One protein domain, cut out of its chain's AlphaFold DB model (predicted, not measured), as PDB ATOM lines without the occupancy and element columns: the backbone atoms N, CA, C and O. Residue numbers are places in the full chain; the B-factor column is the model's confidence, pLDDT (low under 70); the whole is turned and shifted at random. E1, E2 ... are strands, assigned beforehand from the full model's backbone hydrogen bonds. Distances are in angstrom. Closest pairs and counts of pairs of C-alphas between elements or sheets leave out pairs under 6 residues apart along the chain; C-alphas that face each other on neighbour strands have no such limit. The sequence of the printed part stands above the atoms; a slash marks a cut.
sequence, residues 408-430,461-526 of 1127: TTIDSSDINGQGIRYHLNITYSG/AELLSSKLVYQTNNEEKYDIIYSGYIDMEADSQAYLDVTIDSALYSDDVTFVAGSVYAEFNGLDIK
ATOM      1  N   THR A 408     -21.292   1.166 -23.477       91.81
ATOM      2  CA  THR A 408     -22.709   0.915 -23.747       91.81
ATOM      3  C   THR A 408     -23.055   1.327 -25.178       91.81
ATOM      4  O   THR A 408     -22.292   2.039 -25.832       91.81
ATOM      5  N   THR A 409     -24.182   0.848 -25.703       90.19
ATOM      6  CA  THR A 409     -24.700   1.245 -27.021       90.19
ATOM      7  C   THR A 409     -26.155   1.662 -26.880       90.19
ATOM      8  O   THR A 409     -26.961   0.902 -26.351       90.19
ATOM      9  N   ILE A 410     -26.468   2.870 -27.338       88.88
ATOM     10  CA  ILE A 410     -27.763   3.531 -27.147       88.88
ATOM     11  C   ILE A 410     -28.292   3.973 -28.513       88.88
ATOM     12  O   ILE A 410     -27.515   4.459 -29.333       88.88
ATOM     13  N   ASP A 411     -29.593   3.821 -28.763       87.12
ATOM     14  CA  ASP A 411     -30.235   4.343 -29.978       87.12
ATOM     15  C   ASP A 411     -30.134   5.878 -29.995       87.12
ATOM     16  O   ASP A 411     -30.370   6.550 -28.987       87.12
ATOM     17  N   SER A 412     -29.779   6.452 -31.143       80.50
ATOM     18  CA  SER A 412     -29.638   7.896 -31.346       80.50
ATOM     19  C   SER A 412     -30.890   8.706 -30.970       80.50
ATOM     20  O   SER A 412     -30.756   9.892 -30.660       80.50
ATOM     21  N   SER A 413     -32.092   8.104 -30.934       82.12
ATOM     22  CA  SER A 413     -33.312   8.772 -30.451       82.12
ATOM     23  C   SER A 413     -33.366   8.967 -28.932       82.12
ATOM     24  O   SER A 413     -34.042   9.886 -28.464       82.12
ATOM     25  N   ASP A 414     -32.647   8.138 -28.174       84.44
ATOM     26  CA  ASP A 414     -32.784   8.008 -26.720       84.44
ATOM     27  C   ASP A 414     -31.591   8.601 -25.949       84.44
ATOM     28  O   ASP A 414     -31.539   8.521 -24.723       84.44
ATOM     29  N   ILE A 415     -30.650   9.255 -26.639       83.75
ATOM     30  CA  ILE A 415     -29.386   9.764 -26.071       83.75
ATOM     31  C   ILE A 415     -29.548  10.874 -25.016       83.75
ATOM     32  O   ILE A 415     -28.636  11.120 -24.227       83.75
ATOM     33  N   ASN A 416     -30.694  11.559 -24.978       83.75
ATOM     34  CA  ASN A 416     -30.898  12.719 -24.107       83.75
ATOM     35  C   ASN A 416     -30.898  12.331 -22.621       83.75
ATOM     36  O   ASN A 416     -31.755  11.580 -22.161       83.75
ATOM     37  N   GLY A 417     -29.981  12.922 -21.850       80.12
ATOM     38  CA  GLY A 417     -29.875  12.705 -20.404       80.12
ATOM     39  C   GLY A 417     -29.192  11.393 -20.004       80.12
ATOM     40  O   GLY A 417     -29.116  11.111 -18.811       80.12
ATOM     41  N   GLN A 418     -28.683  10.624 -20.974       90.19
ATOM     42  CA  GLN A 418     -27.879   9.427 -20.736       90.19
ATOM     43  C   GLN A 418     -26.401   9.796 -20.576       90.19
ATOM     44  O   GLN A 418     -25.831  10.532 -21.389       90.19
ATOM     45  N   GLY A 419     -25.772   9.306 -19.511       92.94
ATOM     46  CA  GLY A 419     -24.413   9.687 -19.165       92.94
ATOM     47  C   GLY A 419     -23.860   9.006 -17.919       92.94
ATOM     48  O   GLY A 419     -24.429   8.062 -17.367       92.94
ATOM     49  N   ILE A 420     -22.749   9.549 -17.443       95.25
ATOM     50  CA  ILE A 420     -22.116   9.181 -16.181       95.25
ATOM     51  C   ILE A 420     -21.704  10.448 -15.430       95.25
ATOM     52  O   ILE A 420     -21.262  11.424 -16.034       95.25
ATOM     53  N   ARG A 421     -21.856  10.425 -14.108       95.75
ATOM     54  CA  ARG A 421     -21.389  11.458 -13.186       95.75
ATOM     55  C   ARG A 421     -20.223  10.922 -12.380       95.75
ATOM     56  O   ARG A 421     -20.382   9.921 -11.684       95.75
ATOM     57  N   TYR A 422     -19.100  11.621 -12.419       95.75
ATOM     58  CA  TYR A 422     -17.967  11.402 -11.530       95.75
ATOM     59  C   TYR A 422     -18.062  12.389 -10.369       95.75
ATOM     60  O   TYR A 422     -18.034  13.594 -10.590       95.75
ATOM     61  N   HIS A 423     -18.182  11.889  -9.146       92.50
ATOM     62  CA  HIS A 423     -18.103  12.672  -7.915       92.50
ATOM     63  C   HIS A 423     -16.641  12.733  -7.488       92.50
ATOM     64  O   HIS A 423     -16.026  11.690  -7.246       92.50
ATOM     65  N   LEU A 424     -16.085  13.940  -7.445       89.69
ATOM     66  CA  LEU A 424     -14.710  14.180  -7.038       89.69
ATOM     67  C   LEU A 424     -14.726  14.546  -5.555       89.69
ATOM     68  O   LEU A 424     -15.290  15.573  -5.181       89.69
ATOM     69  N   ASN A 425     -14.088  13.727  -4.721       82.81
ATOM     70  CA  ASN A 425     -13.898  14.037  -3.307       82.81
ATOM     71  C   ASN A 425     -12.760  15.056  -3.139       82.81
ATOM     72  O   ASN A 425     -11.655  14.717  -2.724       82.81
ATOM     73  N   ILE A 426     -13.005  16.293  -3.569       80.00
ATOM     74  CA  ILE A 426     -12.108  17.423  -3.326       80.00
ATOM     75  C   ILE A 426     -12.444  17.951  -1.939       80.00
ATOM     76  O   ILE A 426     -13.598  18.252  -1.678       80.00
ATOM     77  N   THR A 427     -11.460  18.056  -1.058       71.31
ATOM     78  CA  THR A 427     -11.676  18.467   0.338       71.31
ATOM     79  C   THR A 427     -11.157  19.872   0.638       71.31
ATOM     80  O   THR A 427     -11.410  20.386   1.721       71.31
ATOM     81  N   TYR A 428     -10.444  20.505  -0.303       73.00
ATOM     82  CA  TYR A 428      -9.746  21.772  -0.072       73.00
ATOM     83  C   TYR A 428      -9.940  22.758  -1.215       73.00
ATOM     84  O   TYR A 428      -9.982  22.370  -2.385       73.00
ATOM     85  N   SER A 429     -10.018  24.043  -0.871       78.62
ATOM     86  CA  SER A 429      -9.999  25.107  -1.866       78.62
ATOM     87  C   SER A 429      -8.604  25.256  -2.481       78.62
ATOM     88  O   SER A 429      -7.575  25.103  -1.815       78.62
ATOM     89  N   GLY A 430      -8.555  25.556  -3.775       76.50
ATOM     90  CA  GLY A 430      -7.298  25.723  -4.496       76.50
ATOM     91  C   GLY A 430      -7.461  25.698  -6.008       76.50
ATOM     92  O   GLY A 430      -8.557  25.564  -6.542       76.50
ATOM     93  N   ALA A 461     -23.626  22.878  -7.604       83.12
ATOM     94  CA  ALA A 461     -24.578  23.361  -8.617       83.12
ATOM     95  C   ALA A 461     -24.127  24.531  -9.519       83.12
ATOM     96  O   ALA A 461     -24.799  24.802 -10.518       83.12
ATOM     97  N   GLU A 462     -22.991  25.178  -9.259       90.06
ATOM     98  CA  GLU A 462     -22.385  26.133 -10.193       90.06
ATOM     99  C   GLU A 462     -21.697  25.394 -11.348       90.06
ATOM    100  O   GLU A 462     -20.848  24.535 -11.118       90.06
ATOM    101  N   LEU A 463     -22.050  25.720 -12.597       93.44
ATOM    102  CA  LEU A 463     -21.355  25.210 -13.783       93.44
ATOM    103  C   LEU A 463     -20.054  25.993 -13.990       93.44
ATOM    104  O   LEU A 463     -20.091  27.149 -14.408       93.44
ATOM    105  N   LEU A 464     -18.916  25.337 -13.768       92.06
ATOM    106  CA  LEU A 464     -17.595  25.952 -13.900       92.06
ATOM    107  C   LEU A 464     -17.051  25.873 -15.332       92.06
ATOM    108  O   LEU A 464     -16.423  26.810 -15.820       92.06
ATOM    109  N   SER A 465     -17.278  24.753 -16.024       94.94
ATOM    110  CA  SER A 465     -16.845  24.559 -17.414       94.94
ATOM    111  C   SER A 465     -17.681  23.498 -18.122       94.94
ATOM    112  O   SER A 465     -18.199  22.582 -17.491       94.94
ATOM    113  N   SER A 466     -17.801  23.606 -19.445       94.94
ATOM    114  CA  SER A 466     -18.474  22.625 -20.299       94.94
ATOM    115  C   SER A 466     -17.729  22.505 -21.629       94.94
ATOM    116  O   SER A 466     -17.406  23.520 -22.253       94.94
ATOM    117  N   LYS A 467     -17.414  21.277 -22.056       94.81
ATOM    118  CA  LYS A 467     -16.598  21.007 -23.248       94.81
ATOM    119  C   LYS A 467     -17.087  19.768 -23.996       94.81
ATOM    120  O   LYS A 467     -17.262  18.701 -23.413       94.81
ATOM    121  N   LEU A 468     -17.215  19.893 -25.319       95.44
ATOM    122  CA  LEU A 468     -17.486  18.762 -26.206       95.44
ATOM    123  C   LEU A 468     -16.218  17.926 -26.427       95.44
ATOM    124  O   LEU A 468     -15.174  18.448 -26.826       95.44
ATOM    125  N   VAL A 469     -16.330  16.620 -26.199       95.00
ATOM    126  CA  VAL A 469     -15.252  15.637 -26.303       95.00
ATOM    127  C   VAL A 469     -15.648  14.559 -27.310       95.00
ATOM    128  O   VAL A 469     -16.648  13.863 -27.163       95.00
ATOM    129  N   TYR A 470     -14.840  14.408 -28.357       92.88
ATOM    130  CA  TYR A 470     -15.008  13.358 -29.364       92.88
ATOM    131  C   TYR A 470     -14.413  12.049 -28.847       92.88
ATOM    132  O   TYR A 470     -13.248  12.056 -28.448       92.88
ATOM    133  N   GLN A 471     -15.156  10.941 -28.905       93.06
ATOM    134  CA  GLN A 471     -14.666   9.631 -28.444       93.06
ATOM    135  C   GLN A 471     -14.089   8.740 -29.557       93.06
ATOM    136  O   GLN A 471     -13.720   7.593 -29.314       93.06
ATOM    137  N   THR A 472     -13.981   9.257 -30.783       90.81
ATOM    138  CA  THR A 472     -13.507   8.542 -31.986       90.81
ATOM    139  C   THR A 472     -11.973   8.450 -32.083       90.81
ATOM    140  O   THR A 472     -11.417   8.393 -33.179       90.81
ATOM    141  N   ASN A 473     -11.258   8.538 -30.962       91.94
ATOM    142  CA  ASN A 473      -9.797   8.510 -30.913       91.94
ATOM    143  C   ASN A 473      -9.256   7.080 -31.048       91.94
ATOM    144  O   ASN A 473      -9.692   6.179 -30.340       91.94
ATOM    145  N   ASN A 474      -8.272   6.888 -31.932       91.00
ATOM    146  CA  ASN A 474      -7.661   5.578 -32.179       91.00
ATOM    147  C   ASN A 474      -7.024   4.981 -30.913       91.00
ATOM    148  O   ASN A 474      -7.318   3.844 -30.550       91.00
ATOM    149  N   GLU A 475      -6.190   5.777 -30.246       90.81
ATOM    150  CA  GLU A 475      -5.490   5.452 -28.999       90.81
ATOM    151  C   GLU A 475      -6.084   6.261 -27.844       90.81
ATOM    152  O   GLU A 475      -6.795   7.238 -28.089       90.81
ATOM    153  N   GLU A 476      -5.792   5.885 -26.599       89.06
ATOM    154  CA  GLU A 476      -6.206   6.657 -25.422       89.06
ATOM    155  C   GLU A 476      -5.740   8.121 -25.510       89.06
ATOM    156  O   GLU A 476      -4.624   8.424 -25.940       89.06
ATOM    157  N   LYS A 477      -6.617   9.040 -25.104       93.38
ATOM    158  CA  LYS A 477      -6.310  10.469 -24.992       93.38
ATOM    159  C   LYS A 477      -6.864  11.032 -23.691       93.38
ATOM    160  O   LYS A 477      -7.799  10.470 -23.124       93.38
ATOM    161  N   TYR A 478      -6.371  12.199 -23.301       92.56
ATOM    162  CA  TYR A 478      -6.989  13.010 -22.260       92.56
ATOM    163  C   TYR A 478      -7.448  14.359 -22.813       92.56
ATOM    164  O   TYR A 478      -6.863  14.912 -23.747       92.56
ATOM    165  N   ASP A 479      -8.490  14.903 -22.200       94.88
ATOM    166  CA  ASP A 479      -9.013  16.235 -22.455       94.88
ATOM    167  C   ASP A 479      -9.057  17.016 -21.139       94.88
ATOM    168  O   ASP A 479      -9.675  16.576 -20.175       94.88
ATOM    169  N   ILE A 480      -8.434  18.198 -21.096       92.94
ATOM    170  CA  ILE A 480      -8.603  19.129 -19.970       92.94
ATOM    171  C   ILE A 480     -10.023  19.689 -20.052       92.94
ATOM    172  O   ILE A 480     -10.386  20.288 -21.075       92.94
ATOM    173  N   ILE A 481     -10.823  19.454 -19.013       95.69
ATOM    174  CA  ILE A 481     -12.214  19.909 -18.911       95.69
ATOM    175  C   ILE A 481     -12.299  21.203 -18.109       95.69
ATOM    176  O   ILE A 481     -13.023  22.120 -18.495       95.69
ATOM    177  N   TYR A 482     -11.526  21.302 -17.032       94.44
ATOM    178  CA  TYR A 482     -11.464  22.477 -16.172       94.44
ATOM    179  C   TYR A 482     -10.021  22.730 -15.735       94.44
ATOM    180  O   TYR A 482      -9.277  21.782 -15.502       94.44
ATOM    181  N   SER A 483      -9.626  23.997 -15.644       92.00
ATOM    182  CA  SER A 483      -8.379  24.414 -15.001       92.00
ATOM    183  C   SER A 483      -8.608  25.786 -14.377       92.00
ATOM    184  O   SER A 483      -8.875  26.752 -15.095       92.00
ATOM    185  N   GLY A 484      -8.590  25.857 -13.050       85.44
ATOM    186  CA  GLY A 484      -8.944  27.064 -12.310       85.44
ATOM    187  C   GLY A 484      -9.173  26.802 -10.827       85.44
ATOM    188  O   GLY A 484      -8.980  25.687 -10.342       85.44
ATOM    189  N   TYR A 485      -9.586  27.844 -10.114       84.75
ATOM    190  CA  TYR A 485      -9.819  27.795  -8.674       84.75
ATOM    191  C   TYR A 485     -11.136  27.076  -8.346       84.75
ATOM    192  O   TYR A 485     -12.151  27.323  -8.995       84.75
ATOM    193  N   ILE A 486     -11.129  26.181  -7.365       82.94
ATOM    194  CA  ILE A 486     -12.307  25.514  -6.805       82.94
ATOM    195  C   ILE A 486     -12.400  25.940  -5.346       82.94
ATOM    196  O   ILE A 486     -11.400  25.881  -4.636       82.94
ATOM    197  N   ASP A 487     -13.590  26.364  -4.921       82.62
ATOM    198  CA  ASP A 487     -13.855  26.780  -3.545       82.62
ATOM    199  C   ASP A 487     -14.689  25.725  -2.806       82.62
ATOM    200  O   ASP A 487     -15.790  25.372  -3.245       82.62
ATOM    201  N   MET A 488     -14.150  25.191  -1.715       77.56
ATOM    202  CA  MET A 488     -14.721  24.099  -0.939       77.56
ATOM    203  C   MET A 488     -15.179  24.603   0.435       77.56
ATOM    204  O   MET A 488     -14.365  24.913   1.297       77.56
ATOM    205  N   GLU A 489     -16.495  24.641   0.634       74.06
ATOM    206  CA  GLU A 489     -17.163  24.885   1.917       74.06
ATOM    207  C   GLU A 489     -17.644  23.549   2.516       74.06
ATOM    208  O   GLU A 489     -17.616  22.521   1.838       74.06
ATOM    209  N   ALA A 490     -18.129  23.548   3.764       59.56
ATOM    210  CA  ALA A 490     -18.497  22.331   4.512       59.56
ATOM    211  C   ALA A 490     -19.506  21.390   3.806       59.56
ATOM    212  O   ALA A 490     -19.536  20.202   4.111       59.56
ATOM    213  N   ASP A 491     -20.285  21.901   2.843       69.75
ATOM    214  CA  ASP A 491     -21.259  21.138   2.047       69.75
ATOM    215  C   ASP A 491     -20.942  21.137   0.535       69.75
ATOM    216  O   ASP A 491     -21.772  20.720  -0.282       69.75
ATOM    217  N   SER A 492     -19.768  21.637   0.130       78.44
ATOM    218  CA  SER A 492     -19.434  21.765  -1.285       78.44
ATOM    219  C   SER A 492     -19.178  20.402  -1.939       78.44
ATOM    220  O   SER A 492     -18.486  19.552  -1.388       78.44
ATOM    221  N   GLN A 493     -19.696  20.192  -3.153       84.44
ATOM    222  CA  GLN A 493     -19.478  18.959  -3.923       84.44
ATOM    223  C   GLN A 493     -19.054  19.253  -5.361       84.44
ATOM    224  O   GLN A 493     -19.823  19.806  -6.153       84.44
ATOM    225  N   ALA A 494     -17.847  18.814  -5.715       90.25
ATOM    226  CA  ALA A 494     -17.331  18.875  -7.074       90.25
ATOM    227  C   ALA A 494     -17.706  17.608  -7.858       90.25
ATOM    228  O   ALA A 494     -17.439  16.485  -7.425       90.25
ATOM    229  N   TYR A 495     -18.304  17.761  -9.039       94.38
ATOM    230  CA  TYR A 495     -18.635  16.617  -9.891       94.38
ATOM    231  C   TYR A 495     -18.542  16.938 -11.384       94.38
ATOM    232  O   TYR A 495     -18.763  18.067 -11.823       94.38
ATOM    233  N   LEU A 496     -18.212  15.921 -12.183       96.25
ATOM    234  CA  LEU A 496     -18.152  15.982 -13.641       96.25
ATOM    235  C   LEU A 496     -19.265  15.131 -14.254       96.25
ATOM    236  O   LEU A 496     -19.255  13.908 -14.116       96.25
ATOM    237  N   ASP A 497     -20.164  15.772 -14.995       95.81
ATOM    238  CA  ASP A 497     -21.186  15.098 -15.796       95.81
ATOM    239  C   ASP A 497     -20.687  14.905 -17.224       95.81
ATOM    240  O   ASP A 497     -20.360  15.873 -17.909       95.81
ATOM    241  N   VAL A 498     -20.657  13.658 -17.690       95.81
ATOM    242  CA  VAL A 498     -20.345  13.305 -19.077       95.81
ATOM    243  C   VAL A 498     -21.593  12.691 -19.700       95.81
ATOM    244  O   VAL A 498     -21.941  11.545 -19.411       95.81
ATOM    245  N   THR A 499     -22.277  13.457 -20.544       94.31
ATOM    246  CA  THR A 499     -23.524  13.047 -21.210       94.31
ATOM    247  C   THR A 499     -23.342  12.971 -22.714       94.31
ATOM    248  O   THR A 499     -22.564  13.734 -23.285       94.31
ATOM    249  N   ILE A 500     -24.085  12.097 -23.382       91.19
ATOM    250  CA  ILE A 500     -24.038  11.990 -24.843       91.19
ATOM    251  C   ILE A 500     -24.654  13.253 -25.462       91.19
ATOM    252  O   ILE A 500     -25.773  13.631 -25.127       91.19
ATOM    253  N   ASP A 501     -23.913  13.910 -26.356       90.25
ATOM    254  CA  ASP A 501     -24.374  15.100 -27.079       90.25
ATOM    255  C   ASP A 501     -24.968  14.719 -28.440       90.25
ATOM    256  O   ASP A 501     -26.089  15.103 -28.774       90.25
ATOM    257  N   SER A 502     -24.231  13.934 -29.232       86.25
ATOM    258  CA  SER A 502     -24.658  13.563 -30.582       86.25
ATOM    259  C   SER A 502     -23.987  12.293 -31.116       86.25
ATOM    260  O   SER A 502     -22.817  12.006 -30.846       86.25
ATOM    261  N   ALA A 503     -24.738  11.533 -31.922       83.50
ATOM    262  CA  ALA A 503     -24.218  10.451 -32.757       83.50
ATOM    263  C   ALA A 503     -23.679  11.022 -34.083       83.50
ATOM    264  O   ALA A 503     -24.248  11.967 -34.629       83.50
ATOM    265  N   LEU A 504     -22.584  10.463 -34.613       75.94
ATOM    266  CA  LEU A 504     -21.913  11.012 -35.803       75.94
ATOM    267  C   LEU A 504     -22.276  10.303 -37.116       75.94
ATOM    268  O   LEU A 504     -22.439  10.972 -38.138       75.94
ATOM    269  N   TYR A 505     -22.382   8.969 -37.113       71.81
ATOM    270  CA  TYR A 505     -22.402   8.174 -38.354       71.81
ATOM    271  C   TYR A 505     -23.436   7.032 -38.390       71.81
ATOM    272  O   TYR A 505     -23.518   6.328 -39.394       71.81
ATOM    273  N   SER A 506     -24.200   6.815 -37.315       69.56
ATOM    274  CA  SER A 506     -24.953   5.578 -37.066       69.56
ATOM    275  C   SER A 506     -26.270   5.864 -36.332       69.56
ATOM    276  O   SER A 506     -26.343   6.843 -35.591       69.56
ATOM    277  N   ASP A 507     -27.283   5.014 -36.549       80.00
ATOM    278  CA  ASP A 507     -28.572   5.065 -35.833       80.00
ATOM    279  C   ASP A 507     -28.406   4.722 -34.339       80.00
ATOM    280  O   ASP A 507     -29.222   5.147 -33.531       80.00
ATOM    281  N   ASP A 508     -27.303   4.058 -33.969       85.12
ATOM    282  CA  ASP A 508     -26.894   3.780 -32.587       85.12
ATOM    283  C   ASP A 508     -25.544   4.448 -32.264       85.12
ATOM    284  O   ASP A 508     -24.656   4.521 -33.121       85.12
ATOM    285  N   VAL A 509     -25.334   4.876 -31.020       89.06
ATOM    286  CA  VAL A 509     -24.070   5.440 -30.529       89.06
ATOM    287  C   VAL A 509     -23.435   4.542 -29.472       89.06
ATOM    288  O   VAL A 509     -24.058   4.190 -28.473       89.06
ATOM    289  N   THR A 510     -22.167   4.185 -29.674       90.69
ATOM    290  CA  THR A 510     -21.338   3.543 -28.649       90.69
ATOM    291  C   THR A 510     -20.727   4.621 -27.755       90.69
ATOM    292  O   THR A 510     -19.969   5.469 -28.230       90.69
ATOM    293  N   PHE A 511     -21.050   4.590 -26.465       91.88
ATOM    294  CA  PHE A 511     -20.548   5.525 -25.459       91.88
ATOM    295  C   PHE A 511     -19.589   4.800 -24.515       91.88
ATOM    296  O   PHE A 511     -19.900   3.715 -24.024       91.88
ATOM    297  N   VAL A 512     -18.415   5.392 -24.280       93.25
ATOM    298  CA  VAL A 512     -17.394   4.844 -23.379       93.25
ATOM    299  C   VAL A 512     -17.106   5.791 -22.217       93.25
ATOM    300  O   VAL A 512     -17.080   7.008 -22.384       93.25
ATOM    301  N   ALA A 513     -16.843   5.238 -21.038       93.31
ATOM    302  CA  ALA A 513     -16.479   5.985 -19.842       93.31
ATOM    303  C   ALA A 513     -15.215   5.380 -19.218       93.31
ATOM    304  O   ALA A 513     -15.229   4.242 -18.749       93.31
ATOM    305  N   GLY A 514     -14.115   6.137 -19.264       91.44
ATOM    306  CA  GLY A 514     -12.812   5.769 -18.707       91.44
ATOM    307  C   GLY A 514     -12.640   6.303 -17.287       91.44
ATOM    308  O   GLY A 514     -13.403   5.949 -16.386       91.44
ATOM    309  N   SER A 515     -11.658   7.179 -17.090       92.00
ATOM    310  CA  SER A 515     -11.354   7.795 -15.796       92.00
ATOM    311  C   SER A 515     -11.279   9.319 -15.875       92.00
ATOM    312  O   SER A 515     -11.127   9.915 -16.943       92.00
ATOM    313  N   VAL A 516     -11.387   9.953 -14.714       93.50
ATOM    314  CA  VAL A 516     -11.161  11.379 -14.499       93.50
ATOM    315  C   VAL A 516      -9.987  11.520 -13.547       93.50
ATOM    316  O   VAL A 516      -9.955  10.848 -12.524       93.50
ATOM    317  N   TYR A 517      -9.034  12.383 -13.864       89.75
ATOM    318  CA  TYR A 517      -7.939  12.731 -12.967       89.75
ATOM    319  C   TYR A 517      -8.082  14.190 -12.559       89.75
ATOM    320  O   TYR A 517      -8.217  15.058 -13.423       89.75
ATOM    321  N   ALA A 518      -8.080  14.460 -11.260       87.75
ATOM    322  CA  ALA A 518      -8.046  15.808 -10.724       87.75
ATOM    323  C   ALA A 518      -6.679  16.056 -10.091       87.75
ATOM    324  O   ALA A 518      -6.346  15.500  -9.044       87.75
ATOM    325  N   GLU A 519      -5.900  16.890 -10.762       84.88
ATOM    326  CA  GLU A 519      -4.592  17.360 -10.329       84.88
ATOM    327  C   GLU A 519      -4.767  18.674  -9.566       84.88
ATOM    328  O   GLU A 519      -5.497  19.557 -10.023       84.88
ATOM    329  N   PHE A 520      -4.104  18.832  -8.424       76.69
ATOM    330  CA  PHE A 520      -4.008  20.132  -7.764       76.69
ATOM    331  C   PHE A 520      -2.731  20.844  -8.222       76.69
ATOM    332  O   PHE A 520      -1.641  20.283  -8.186       76.69
ATOM    333  N   ASN A 521      -2.863  22.096  -8.653       72.44
ATOM    334  CA  ASN A 521      -1.754  22.942  -9.108       72.44
ATOM    335  C   ASN A 521      -1.265  23.902  -8.011       72.44
ATOM    336  O   ASN A 521      -0.194  24.494  -8.130       72.44
ATOM    337  N   GLY A 522      -2.074  24.107  -6.970       64.94
ATOM    338  CA  GLY A 522      -1.761  24.940  -5.813       64.94
ATOM    339  C   GLY A 522      -2.961  25.002  -4.881       64.94
ATOM    340  O   GLY A 522      -4.076  25.204  -5.347       64.94
ATOM    341  N   LEU A 523      -2.742  24.801  -3.588       65.94
ATOM    342  CA  LEU A 523      -3.799  24.722  -2.585       65.94
ATOM    343  C   LEU A 523      -3.727  25.922  -1.646       65.94
ATOM    344  O   LEU A 523      -2.632  26.397  -1.332       65.94
ATOM    345  N   ASP A 524      -4.880  26.377  -1.166       61.41
ATOM    346  CA  ASP A 524      -4.980  27.487  -0.219       61.41
ATOM    347  C   ASP A 524      -4.717  26.985   1.209       61.41
ATOM    348  O   ASP A 524      -5.594  26.956   2.070       61.41
ATOM    349  N   ILE A 525      -3.480  26.548   1.467       52.66
ATOM    350  CA  ILE A 525      -3.075  25.998   2.767       52.66
ATOM    351  C   ILE A 525      -2.462  27.112   3.628       52.66
ATOM    352  O   ILE A 525      -1.457  27.722   3.257       52.66
ATOM    353  N   LYS A 526      -3.050  27.380   4.802       45.53
ATOM    354  CA  LYS A 526      -2.520  28.325   5.805       45.53
ATOM    355  C   LYS A 526      -1.827  27.570   6.946       45.53
ATOM    356  O   LYS A 526      -2.426  26.677   7.539       45.53
TER     357      LYS A 526
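AT A GLANCE: This is residues 408 to 430 and 461 to 526 of the 1127 residues of the protein "Bud site selection protein RAX2" of Ogataea parapolymorpha (strain ATCC 26012 / BCRC 20466 / JCM 22074 / NRRL Y-7560 / DL-1) (UniProt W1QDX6). This is a loose, elongated body of strands, built round the antiparallel pair E2 and E5. E3 runs at a slant past E5 and E4 lies next to E3, while E6 runs on into E7 along the body's length, and short E1 pairs with E6 near one end. The printed part has 89 residues with seven named strands, E1 to E7 in order along the chain, and no named helix; the class is all strand. Its two sheets have two strands each, E2 - E5 and E1 - E6, both antiparallel. The whole is loose, with a radius of gyration of the C-alphas of 15.8 A and spans of 54 by 28 by 17 A.

IN THESE COORDINATES: Begin with E5, residues 494 to 502: find C-alpha 494 at (-17.331, 18.875, -7.074), from which the strand runs 25.2 A to C-alpha 502. Its partner E2 is residues 419 to 424, 16.2 A long. Look next for E3, residues 462 to 470, 24.2 A long, and E4, residues 477 to 486, 24.4 A long. E1 is residues 408 to 411 and begins at C-alpha 408, (-22.709, 0.915, -23.747). E6, residues 508 to 513, is followed after one residue by E7, residues 515 to 523, which runs 22.8 A to C-alpha 523 at (-3.799, 24.722, -2.585).

HOW THE PARTS SIT: E2 and E5 are antiparallel at 163 degrees; look for N 422 and O 496, 2.9 A apart, and N 496 and O 422, 2.8 A apart, both within hydrogen-bond range. From E5, go to E3: their closest C-alphas, those of Leu 468 and Asp 501, are 7.8 A apart. E3 and E4 have 6 pairs of C-alphas within 8 A, the closest being those of Ser 465 and Tyr 482, 5.9 A apart. E4 and E7 are near each other, with 22 pairs of C-alphas within 10 A. E3, E4 and E7 pair with no named strand. E7 comes closest to E2 at the C-alphas of Tyr 422 and Val 516, 7.4 A apart. E6 runs on into E7 at 43 degrees. E1 and E6 are antiparallel at 150 degrees, with N 509 and O 410 within hydrogen-bond range at 2.8 A. E1 and E3 are apart, for instance.

THE WHOLE: The two C-alphas farthest apart are those of Asp 507 and Lys 526, at 54.3 A. Residues 431 to 460 are not printed, and C-alphas 430 and 461 are 17.9 A apart across this cut, in the link from E2 to E3. Of the links printed whole, E5 to E6 and E6 to E7 are tight, the others short. The mean pLDDT of the printed part is 85.5; residues 490 to 491, 506 and 522 to 526 are under 70.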